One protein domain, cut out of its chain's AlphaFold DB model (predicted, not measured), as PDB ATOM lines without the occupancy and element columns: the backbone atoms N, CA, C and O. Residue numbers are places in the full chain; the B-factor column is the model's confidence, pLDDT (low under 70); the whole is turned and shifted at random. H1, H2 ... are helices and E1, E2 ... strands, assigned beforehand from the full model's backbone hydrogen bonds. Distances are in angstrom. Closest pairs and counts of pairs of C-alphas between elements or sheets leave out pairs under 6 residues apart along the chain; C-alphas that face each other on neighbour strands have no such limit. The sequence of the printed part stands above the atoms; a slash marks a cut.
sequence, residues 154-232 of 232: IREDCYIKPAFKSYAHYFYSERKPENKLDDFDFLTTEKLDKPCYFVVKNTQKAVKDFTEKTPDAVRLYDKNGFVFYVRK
ATOM      1  N   ILE A 154      -8.795 -34.557   9.815       90.19
ATOM      2  CA  ILE A 154     -10.171 -35.087   9.977       90.19
ATOM      3  C   ILE A 154     -11.254 -33.990   9.986       90.19
ATOM      4  O   ILE A 154     -12.352 -34.185   9.469       90.19
ATOM      5  N   ARG A 155     -10.974 -32.826  10.589       85.94
ATOM      6  CA  ARG A 155     -11.952 -31.729  10.730       85.94
ATOM      7  C   ARG A 155     -11.869 -30.671   9.630       85.94
ATOM      8  O   ARG A 155     -12.654 -29.728   9.652       85.94
ATOM      9  N   GLU A 156     -10.919 -30.795   8.712       88.88
ATOM     10  CA  GLU A 156     -10.698 -29.820   7.649       88.88
ATOM     11  C   GLU A 156     -11.422 -30.275   6.380       88.88
ATOM     12  O   GLU A 156     -11.275 -31.421   5.952       88.88
ATOM     13  N   ASP A 157     -12.198 -29.384   5.759       90.00
ATOM     14  CA  ASP A 157     -12.829 -29.685   4.475       90.00
ATOM     15  C   ASP A 157     -11.796 -29.575   3.348       90.00
ATOM     16  O   ASP A 157     -11.574 -28.514   2.767       90.00
ATOM     17  N   CYS A 158     -11.094 -30.681   3.109       91.00
ATOM     18  CA  CYS A 158      -9.962 -30.752   2.199       91.00
ATOM     19  C   CYS A 158      -9.923 -32.080   1.437       91.00
ATOM     20  O   CYS A 158     -10.508 -33.091   1.844       91.00
ATOM     21  N   TYR A 159      -9.182 -32.086   0.331       93.19
ATOM     22  CA  TYR A 159      -8.781 -33.314  -0.344       93.19
ATOM     23  C   TYR A 159      -7.447 -33.795   0.216       93.19
ATOM     24  O   TYR A 159      -6.566 -32.999   0.531       93.19
ATOM     25  N   ILE A 160      -7.269 -35.109   0.303       93.56
ATOM     26  CA  ILE A 160      -6.003 -35.720   0.706       93.56
ATOM     27  C   ILE A 160      -5.690 -36.821  -0.285       93.56
ATOM     28  O   ILE A 160      -6.507 -37.724  -0.480       93.56
ATOM     29  N   LYS A 161      -4.502 -36.776  -0.885       94.44
ATOM     30  CA  LYS A 161      -4.097 -37.773  -1.865       94.44
ATOM     31  C   LYS A 161      -2.614 -38.138  -1.748       94.44
ATOM     32  O   LYS A 161      -1.745 -37.303  -1.984       94.44
ATOM     33  N   PRO A 162      -2.272 -39.395  -1.418       94.25
ATOM     34  CA  PRO A 162      -0.891 -39.845  -1.507       94.25
ATOM     35  C   PRO A 162      -0.464 -39.996  -2.975       94.25
ATOM     36  O   PRO A 162      -1.191 -40.578  -3.779       94.25
ATOM     37  N   ALA A 163       0.755 -39.570  -3.311       93.31
ATOM     38  CA  ALA A 163       1.387 -39.776  -4.622       93.31
ATOM     39  C   ALA A 163       1.939 -41.209  -4.802       93.31
ATOM     40  O   ALA A 163       2.893 -41.469  -5.532       93.31
ATOM     41  N   PHE A 164       1.362 -42.166  -4.079       90.88
ATOM     42  CA  PHE A 164       1.679 -43.586  -4.117       90.88
ATOM     43  C   PHE A 164       0.424 -44.382  -3.757       90.88
ATOM     44  O   PHE A 164      -0.528 -43.863  -3.177       90.88
ATOM     45  N   LYS A 165       0.412 -45.677  -4.078       88.31
ATOM     46  CA  LYS A 165      -0.737 -46.537  -3.776       88.31
ATOM     47  C   LYS A 165      -0.876 -46.729  -2.266       88.31
ATOM     48  O   LYS A 165      -0.037 -47.378  -1.648       88.31
ATOM     49  N   SER A 166      -1.944 -46.191  -1.692       88.88
ATOM     50  CA  SER A 166      -2.325 -46.400  -0.298       88.88
ATOM     51  C   SER A 166      -3.808 -46.107  -0.113       88.88
ATOM     52  O   SER A 166      -4.324 -45.170  -0.712       88.88
ATOM     53  N   TYR A 167      -4.470 -46.871   0.753       89.44
ATOM     54  CA  TYR A 167      -5.855 -46.630   1.172       89.44
ATOM     55  C   TYR A 167      -5.944 -46.031   2.584       89.44
ATOM     56  O   TYR A 167      -7.033 -45.739   3.065       89.44
ATOM     57  N   ALA A 168      -4.800 -45.815   3.243       90.62
ATOM     58  CA  ALA A 168      -4.739 -45.313   4.615       90.62
ATOM     59  C   ALA A 168      -5.398 -43.932   4.757       90.62
ATOM     60  O   ALA A 168      -6.067 -43.674   5.752       90.62
ATOM     61  N   HIS A 169      -5.252 -43.073   3.745       91.56
ATOM     62  CA  HIS A 169      -5.829 -41.732   3.750       91.56
ATOM     63  C   HIS A 169      -7.361 -41.746   3.851       91.56
ATOM     64  O   HIS A 169      -7.888 -40.950   4.607       91.56
ATOM     65  N   TYR A 170      -8.078 -42.680   3.209       91.31
ATOM     66  CA  TYR A 170      -9.544 -42.750   3.342       91.31
ATOM     67  C   TYR A 170      -9.990 -43.039   4.776       91.31
ATOM     68  O   TYR A 170     -10.938 -42.429   5.266       91.31
ATOM     69  N   PHE A 171      -9.316 -43.989   5.428       91.81
ATOM     70  CA  PHE A 171      -9.693 -44.460   6.756       91.81
ATOM     71  C   PHE A 171      -9.253 -43.481   7.846       91.81
ATOM     72  O   PHE A 171     -10.062 -43.054   8.661       91.81
ATOM     73  N   TYR A 172      -7.979 -43.080   7.842       93.44
ATOM     74  CA  TYR A 172      -7.405 -42.269   8.917       93.44
ATOM     75  C   TYR A 172      -7.745 -40.780   8.838       93.44
ATOM     76  O   TYR A 172      -7.555 -40.087   9.833       93.44
ATOM     77  N   SER A 173      -8.236 -40.289   7.696       91.38
ATOM     78  CA  SER A 173      -8.793 -38.937   7.596       91.38
ATOM     79  C   SER A 173     -10.313 -38.895   7.762       91.38
ATOM     80  O   SER A 173     -10.889 -37.831   7.565       91.38
ATOM     81  N   GLU A 174     -10.967 -40.034   8.034       90.19
ATOM     82  CA  GLU A 174     -12.432 -40.155   8.109       90.19
ATOM     83  C   GLU A 174     -13.137 -39.507   6.905       90.19
ATOM     84  O   GLU A 174     -14.049 -38.686   7.041       90.19
ATOM     85  N   ARG A 175     -12.669 -39.840   5.693       85.00
ATOM     86  CA  ARG A 175     -13.116 -39.169   4.468       85.00
ATOM     87  C   ARG A 175     -14.636 -39.259   4.320       85.00
ATOM     88  O   ARG A 175     -15.201 -40.347   4.198       85.00
ATOM     89  N   LYS A 176     -15.286 -38.096   4.257       82.25
ATOM     90  CA  LYS A 176     -16.736 -38.002   4.072       82.25
ATOM     91  C   LYS A 176     -17.151 -38.390   2.645       82.25
ATOM     92  O   LYS A 176     -16.431 -38.062   1.700       82.25
ATOM     93  N   PRO A 177     -18.340 -38.996   2.459       77.19
ATOM     94  CA  PRO A 177     -18.876 -39.346   1.139       77.19
ATOM     95  C   PRO A 177     -19.067 -38.164   0.180       77.19
ATOM     96  O   PRO A 177     -19.222 -38.386  -1.015       77.19
ATOM     97  N   GLU A 178     -19.094 -36.933   0.690       76.12
ATOM     98  CA  GLU A 178     -19.216 -35.693  -0.087       76.12
ATOM     99  C   GLU A 178     -17.929 -35.380  -0.865       76.12
ATOM    100  O   GLU A 178     -17.980 -34.945  -2.013       76.12
ATOM    101  N   ASN A 179     -16.766 -35.709  -0.300       74.75
ATOM    102  CA  ASN A 179     -15.472 -35.506  -0.944       74.75
ATOM    103  C   ASN A 179     -15.164 -36.704  -1.853       74.75
ATOM    104  O   ASN A 179     -14.245 -37.465  -1.576       74.75
ATOM    105  N   LYS A 180     -15.937 -36.921  -2.928       77.56
ATOM    106  CA  LYS A 180     -15.760 -38.075  -3.847       77.56
ATOM    107  C   LYS A 180     -14.573 -37.944  -4.797       77.56
ATOM    108  O   LYS A 180     -14.104 -38.953  -5.314       77.56
ATOM    109  N   LEU A 181     -14.104 -36.721  -5.028       82.06
ATOM    110  CA  LEU A 181     -13.042 -36.440  -5.984       82.06
ATOM    111  C   LEU A 181     -11.719 -37.059  -5.526       82.06
ATOM    112  O   LEU A 181     -11.134 -36.656  -4.523       82.06
ATOM    113  N   ASP A 182     -11.278 -38.090  -6.231       83.56
ATOM    114  CA  ASP A 182     -10.104 -38.884  -5.864       83.56
ATOM    115  C   ASP A 182      -9.131 -39.102  -7.030       83.56
ATOM    116  O   ASP A 182      -8.125 -39.807  -6.903       83.56
ATOM    117  N   ASP A 183      -9.429 -38.506  -8.177       89.44
ATOM    118  CA  ASP A 183      -8.582 -38.590  -9.351       89.44
ATOM    119  C   ASP A 183      -7.271 -37.834  -9.091       89.44
ATOM    120  O   ASP A 183      -7.269 -36.636  -8.807       89.44
ATOM    121  N   PHE A 184      -6.150 -38.558  -9.138       89.69
ATOM    122  CA  PHE A 184      -4.839 -37.973  -8.882       89.69
ATOM    123  C   PHE A 184      -4.469 -36.941  -9.949       89.69
ATOM    124  O   PHE A 184      -3.858 -35.941  -9.602       89.69
ATOM    125  N   ASP A 185      -4.827 -37.158 -11.217       90.25
ATOM    126  CA  ASP A 185      -4.527 -36.225 -12.304       90.25
ATOM    127  C   ASP A 185      -5.295 -34.924 -12.094       90.25
ATOM    128  O   ASP A 185      -4.667 -33.871 -11.969       90.25
ATOM    129  N   PHE A 186      -6.609 -35.021 -11.879       90.75
ATOM    130  CA  PHE A 186      -7.457 -33.861 -11.611       90.75
ATOM    131  C   PHE A 186      -6.967 -33.049 -10.405       90.75
ATOM    132  O   PHE A 186      -6.822 -31.831 -10.487       90.75
ATOM    133  N   LEU A 187      -6.673 -33.716  -9.282       91.69
ATOM    134  CA  LEU A 187      -6.229 -33.041  -8.059       91.69
ATOM    135  C   LEU A 187      -4.898 -32.294  -8.250       91.69
ATOM    136  O   LEU A 187      -4.658 -31.288  -7.579       91.69
ATOM    137  N   THR A 188      -4.046 -32.765  -9.164       91.38
ATOM    138  CA  THR A 188      -2.734 -32.165  -9.447       91.38
ATOM    139  C   THR A 188      -2.751 -31.061 -10.504       91.38
ATOM    140  O   THR A 188      -1.905 -30.180 -10.432       91.38
ATOM    141  N   THR A 189      -3.682 -31.066 -11.464       90.12
ATOM    142  CA  THR A 189      -3.639 -30.132 -12.610       90.12
ATOM    143  C   THR A 189      -4.776 -29.119 -12.629       90.12
ATOM    144  O   THR A 189      -4.574 -27.972 -13.018       90.12
ATOM    145  N   GLU A 190      -5.975 -29.515 -12.205       90.88
ATOM    146  CA  GLU A 190      -7.186 -28.713 -12.394       90.88
ATOM    147  C   GLU A 190      -7.396 -27.702 -11.270       90.88
ATOM    148  O   GLU A 190      -6.786 -27.785 -10.206       90.88
ATOM    149  N   LYS A 191      -8.277 -26.721 -11.473       88.25
ATOM    150  CA  LYS A 191      -8.635 -25.771 -10.414       88.25
ATOM    151  C   LYS A 191      -9.443 -26.471  -9.316       88.25
ATOM    152  O   LYS A 191     -10.430 -27.143  -9.608       88.25
ATOM    153  N   LEU A 192      -9.052 -26.267  -8.061       90.06
ATOM    154  CA  LEU A 192      -9.702 -26.873  -6.901       90.06
ATOM    155  C   LEU A 192     -10.650 -25.890  -6.210       90.06
ATOM    156  O   LEU A 192     -10.447 -24.678  -6.230       90.06
ATOM    157  N   ASP A 193     -11.699 -26.434  -5.601       91.12
ATOM    158  CA  ASP A 193     -12.653 -25.716  -4.750       91.12
ATOM    159  C   ASP A 193     -12.243 -25.725  -3.266       91.12
ATOM    160  O   ASP A 193     -12.749 -24.932  -2.472       91.12
ATOM    161  N   LYS A 194     -11.320 -26.620  -2.896       90.94
ATOM    162  CA  LYS A 194     -10.842 -26.871  -1.532       90.94
ATOM    163  C   LYS A 194      -9.337 -27.143  -1.544       90.94
ATOM    164  O   LYS A 194      -8.833 -27.666  -2.541       90.94
ATOM    165  N   PRO A 195      -8.615 -26.883  -0.437       93.56
ATOM    166  CA  PRO A 195      -7.203 -27.228  -0.356       93.56
ATOM    167  C   PRO A 195      -6.998 -28.735  -0.557       93.56
ATOM    168  O   PRO A 195      -7.745 -29.560  -0.023       93.56
ATOM    169  N   CYS A 196      -5.962 -29.097  -1.312       94.12
ATOM    170  CA  CYS A 196      -5.561 -30.482  -1.517       94.12
ATOM    171  C   CYS A 196      -4.189 -30.742  -0.904       94.12
ATOM    172  O   CYS A 196      -3.199 -30.087  -1.226       94.12
ATOM    173  N   TYR A 197      -4.140 -31.722  -0.013       95.94
ATOM    174  CA  TYR A 197      -2.931 -32.167   0.644       95.94
ATOM    175  C   TYR A 197      -2.369 -33.410  -0.028       95.94
ATOM    176  O   TYR A 197      -3.077 -34.399  -0.229       95.94
ATOM    177  N   PHE A 198      -1.066 -33.395  -0.282       96.75
ATOM    178  CA  PHE A 198      -0.371 -34.521  -0.888       96.75
ATOM    179  C   PHE A 198       0.680 -35.100   0.043       96.75
ATOM    180  O   PHE A 198       1.401 -34.373   0.728       96.75
ATOM    181  N   VAL A 199       0.774 -36.429   0.039       96.75
ATOM    182  CA  VAL A 199       1.821 -37.173   0.748       96.75
ATOM    183  C   VAL A 199       2.694 -37.868  -0.281       96.75
ATOM    184  O   VAL A 199       2.228 -38.736  -1.021       96.75
ATOM    185  N   VAL A 200       3.965 -37.496  -0.327       96.00
ATOM    186  CA  VAL A 200       4.940 -37.980  -1.307       96.00
ATOM    187  C   VAL A 200       6.052 -38.707  -0.561       96.00
ATOM    188  O   VAL A 200       6.387 -38.346   0.564       96.00
ATOM    189  N   LYS A 201       6.629 -39.757  -1.149       94.69
ATOM    190  CA  LYS A 201       7.854 -40.351  -0.594       94.69
ATOM    191  C   LYS A 201       9.012 -39.383  -0.811       94.69
ATOM    192  O   LYS A 201       9.107 -38.793  -1.879       94.69
ATOM    193  N   ASN A 202       9.919 -39.269   0.146       93.69
ATOM    194  CA  ASN A 202      11.091 -38.391   0.067       93.69
ATOM    195  C   ASN A 202      12.174 -38.847  -0.933       93.69
ATOM    196  O   ASN A 202      13.298 -38.368  -0.844       93.69
ATOM    197  N   THR A 203      11.872 -39.766  -1.856       92.81
ATOM    198  CA  THR A 203      12.834 -40.147  -2.890       92.81
ATOM    199  C   THR A 203      12.932 -39.042  -3.933       92.81
ATOM    200  O   THR A 203      11.907 -38.515  -4.369       92.81
ATOM    201  N   GLN A 204      14.147 -38.737  -4.394       89.81
ATOM    202  CA  GLN A 204      14.392 -37.726  -5.432       89.81
ATOM    203  C   GLN A 204      13.446 -37.870  -6.626       89.81
ATOM    204  O   GLN A 204      12.854 -36.893  -7.074       89.81
ATOM    205  N   LYS A 205      13.257 -39.105  -7.106       91.81
ATOM    206  CA  LYS A 205      12.343 -39.397  -8.211       91.81
ATOM    207  C   LYS A 205      10.893 -39.038  -7.873       91.81
ATOM    208  O   LYS A 205      10.260 -38.337  -8.646       91.81
ATOM    209  N   ALA A 206      10.366 -39.492  -6.732       92.44
ATOM    210  CA  ALA A 206       8.966 -39.250  -6.387       92.44
ATOM    211  C   ALA A 206       8.680 -37.764  -6.140       92.44
ATOM    212  O   ALA A 206       7.627 -37.272  -6.539       92.44
ATOM    213  N   VAL A 207       9.619 -37.053  -5.509       94.38
ATOM    214  CA  VAL A 207       9.519 -35.605  -5.306       94.38
ATOM    215  C   VAL A 207       9.540 -34.880  -6.647       94.38
ATOM    216  O   VAL A 207       8.637 -34.093  -6.903       94.38
ATOM    217  N   LYS A 208      10.509 -35.192  -7.518       93.69
ATOM    218  CA  LYS A 208      10.632 -34.581  -8.845       93.69
ATOM    219  C   LYS A 208       9.374 -34.802  -9.687       93.69
ATOM    220  O   LYS A 208       8.760 -33.821 -10.101       93.69
ATOM    221  N   ASP A 209       8.952 -36.060  -9.843       93.75
ATOM    222  CA  ASP A 209       7.760 -36.445 -10.611       93.75
ATOM    223  C   ASP A 209       6.503 -35.708 -10.096       93.75
ATOM    224  O   ASP A 209       5.655 -35.281 -10.880       93.75
ATOM    225  N   PHE A 210       6.377 -35.523  -8.774       95.06
ATOM    226  CA  PHE A 210       5.262 -34.786  -8.178       95.06
ATOM    227  C   PHE A 210       5.336 -33.276  -8.448       95.06
ATOM    228  O   PHE A 210       4.341 -32.687  -8.869       95.06
ATOM    229  N   THR A 211       6.498 -32.654  -8.225       93.75
ATOM    230  CA  THR A 211       6.681 -31.200  -8.387       93.75
ATOM    231  C   THR A 211       6.599 -30.742  -9.839       93.75
ATOM    232  O   THR A 211       6.102 -29.653 -10.096       93.75
ATOM    233  N   GLU A 212       7.030 -31.570 -10.796       94.06
ATOM    234  CA  GLU A 212       6.876 -31.275 -12.229       94.06
ATOM    235  C   GLU A 212       5.402 -31.265 -12.639       94.06
ATOM    236  O   GLU A 212       4.984 -30.454 -13.463       94.06
ATOM    237  N   LYS A 213       4.604 -32.151 -12.039       93.12
ATOM    238  CA  LYS A 213       3.176 -32.259 -12.323       93.12
ATOM    239  C   LYS A 213       2.331 -31.214 -11.593       93.12
ATOM    240  O   LYS A 213       1.309 -30.791 -12.116       93.12
ATOM    241  N   THR A 214       2.756 -30.827 -10.392       93.56
ATOM    242  CA  THR A 214       2.007 -29.950  -9.476       93.56
ATOM    243  C   THR A 214       2.894 -28.784  -9.014       93.56
ATOM    244  O   THR A 214       3.275 -28.724  -7.841       93.56
ATOM    245  N   PRO A 215       3.295 -27.870  -9.917       93.19
ATOM    246  CA  PRO A 215       4.275 -26.823  -9.610       93.19
ATOM    247  C   PRO A 215       3.754 -25.752  -8.637       93.19
ATOM    248  O   PRO A 215       4.545 -25.045  -8.019       93.19
ATOM    249  N   ASP A 216       2.435 -25.630  -8.492       93.56
ATOM    250  CA  ASP A 216       1.749 -24.714  -7.578       93.56
ATOM    251  C   ASP A 216       1.559 -25.293  -6.159       93.56
ATOM    252  O   ASP A 216       1.073 -24.599  -5.263       93.56
ATOM    253  N   ALA A 217       1.967 -26.545  -5.917       94.88
ATOM    254  CA  ALA A 217       1.950 -27.133  -4.584       94.88
ATOM    255  C   ALA A 217       3.083 -26.582  -3.701       94.88
ATOM    256  O   ALA A 217       4.267 -26.648  -4.027       94.88
ATOM    257  N   VAL A 218       2.723 -26.115  -2.509       96.25
ATOM    258  CA  VAL A 218       3.647 -25.606  -1.494       96.25
ATOM    259  C   VAL A 218       4.056 -26.735  -0.554       96.25
ATOM    260  O   VAL A 218       3.212 -27.415   0.036       96.25
ATOM    261  N   ARG A 219       5.365 -26.934  -0.379       97.00
ATOM    262  CA  ARG A 219       5.915 -27.898   0.584       97.00
ATOM    263  C   ARG A 219       5.656 -27.422   2.011       97.00
ATOM    264  O   ARG A 219       5.987 -26.292   2.354       97.00
ATOM    265  N   LEU A 220       5.089 -28.294   2.838       96.06
ATOM    266  CA  LEU A 220       4.821 -28.029   4.249       96.06
ATOM    267  C   LEU A 220       6.031 -28.392   5.113       96.06
ATOM    268  O   LEU A 220       6.596 -27.531   5.780       96.06
ATOM    269  N   TYR A 221       6.406 -29.673   5.118       96.06
ATOM    270  CA  TYR A 221       7.526 -30.219   5.886       96.06
ATOM    271  C   TYR A 221       7.835 -31.662   5.456       96.06
ATOM    272  O   TYR A 221       7.085 -32.280   4.691       96.06
ATOM    273  N   ASP A 222       8.907 -32.210   6.025       94.38
ATOM    274  CA  ASP A 222       9.354 -33.587   5.848       94.38
ATOM    275  C   ASP A 222       9.308 -34.334   7.178       94.38
ATOM    276  O   ASP A 222       9.672 -33.784   8.218       94.38
ATOM    277  N   LYS A 223       8.883 -35.598   7.161       94.12
ATOM    278  CA  LYS A 223       8.902 -36.450   8.352       94.12
ATOM    279  C   LYS A 223       8.991 -37.922   7.976       94.12
ATOM    280  O   LYS A 223       8.156 -38.415   7.222       94.12
ATOM    281  N   ASN A 224       9.966 -38.621   8.556       92.25
ATOM    282  CA  ASN A 224      10.139 -40.077   8.507       92.25
ATOM    283  C   ASN A 224       9.888 -40.684   7.114       92.25
ATOM    284  O   ASN A 224       8.979 -41.486   6.951       92.25
ATOM    285  N   GLY A 225      10.627 -40.242   6.092       91.56
ATOM    286  CA  GLY A 225      10.496 -40.775   4.726       91.56
ATOM    287  C   GLY A 225       9.372 -40.157   3.883       91.56
ATOM    288  O   GLY A 225       9.253 -40.462   2.697       91.56
ATOM    289  N   PHE A 226       8.565 -39.254   4.435       95.88
ATOM    290  CA  PHE A 226       7.489 -38.586   3.703       95.88
ATOM    291  C   PHE A 226       7.710 -37.079   3.603       95.88
ATOM    292  O   PHE A 226       8.233 -36.451   4.522       95.88
ATOM    293  N   VAL A 227       7.265 -36.512   2.487       96.62
ATOM    294  CA  VAL A 227       7.198 -35.075   2.227       96.62
ATOM    295  C   VAL A 227       5.736 -34.698   2.055       96.62
ATOM    296  O   VAL A 227       5.004 -35.339   1.293       96.62
ATOM    297  N   PHE A 228       5.313 -33.666   2.773       97.50
ATOM    298  CA  PHE A 228       3.932 -33.206   2.797       97.50
ATOM    299  C   PHE A 228       3.804 -31.903   2.015       97.50
ATOM    300  O   PHE A 228       4.593 -30.979   2.211       97.50
ATOM    301  N   TYR A 229       2.795 -31.823   1.152       97.62
ATOM    302  CA  TYR A 229       2.502 -30.647   0.335       97.62
ATOM    303  C   TYR A 229       1.053 -30.204   0.513       97.62
ATOM    304  O   TYR A 229       0.183 -31.012   0.846       97.62
ATOM    305  N   VAL A 230       0.799 -28.926   0.246       96.56
ATOM    306  CA  VAL A 230      -0.540 -28.352   0.115       96.56
ATOM    307  C   VAL A 230      -0.650 -27.585  -1.193       96.56
ATOM    308  O   VAL A 230       0.236 -26.816  -1.549       96.56
ATOM    309  N   ARG A 231      -1.763 -27.765  -1.886       94.75
ATOM    310  CA  ARG A 231      -2.177 -26.974  -3.039       94.75
ATOM    311  C   ARG A 231      -3.469 -26.255  -2.678       94.75
ATOM    312  O   ARG A 231      -4.334 -26.861  -2.044       94.75
ATOM    313  N   LYS A 232      -3.562 -24.970  -3.007       89.31
ATOM    314  CA  LYS A 232      -4.702 -24.110  -2.671       89.31
ATOM    315  C   LYS A 232      -5.443 -23.684  -3.921       89.31
ATOM    316  O   LYS A 232      -4.756 -23.457  -4.937       89.31
TER     317      LYS A 232
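Overview. This is residues 154 to 232 of the 232 residues of an uncharacterized protein of Bacteroidales bacterium (UniProt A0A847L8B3). A twisted sheet of four strands has its longest helix, H3, packed along E2 and E4 on one face, while the short helices H1 and H2 only graze it. The printed part has 79 residues, in the order E1 H1 H2 E2 H3 E3 E4; the sheet is mixed, in the order E1 E2 E4 E3, and the class is mixed, helices and strands. It is compact, with a radius of gyration of the C-alphas of 11.9 A and spans of 34 by 27 by 20 A.

Arrangement. E1, residues 159 to 162, and E2, residues 196 to 201, are parallel, with N 161 and O 197 2.8 A apart. Between them come H1, residues 168 to 172, and H2, residues 184 to 189, making a strand-helix-strand unit, parallel neighbour strands with helices between. H1 grazes the sheet with residues 168 to 170, H2 with 184 to 188. H3, residues 204 to 213, has a height over the sheet of 9.8 A; its closest C-alpha pair with E2 is Val 200 and Val 207, 6.5 A. E3, residues 218 to 223, and E4, residues 226 to 231, form an antiparallel hairpin, with N 220 and O 228 2.8 A apart. E4 is antiparallel to E2, with N 198 and O 229 2.9 A apart. E2, H3 and E3 make a split unit, E4 between its strands, with a right-handed crossover. In H1, H2 and H3 every O i to N i+4 pair is within hydrogen-bond range.

Along the chain. E1 begins at C-alpha 159 (-8.781, -33.314, -0.344) and E4 ends at C-alpha 231 (-2.177, -26.974, -3.039). E2 is 16.7 A long, E4 16.5 A, E3 15.6 A, H3 14.3 A.

Size, cuts and confidence. The C-alphas farthest apart are Glu 178 and Gln 204, 34.1 A. The printed part has no cut; the link from H1 to H2 is long. No printed residue is under 70 in pLDDT.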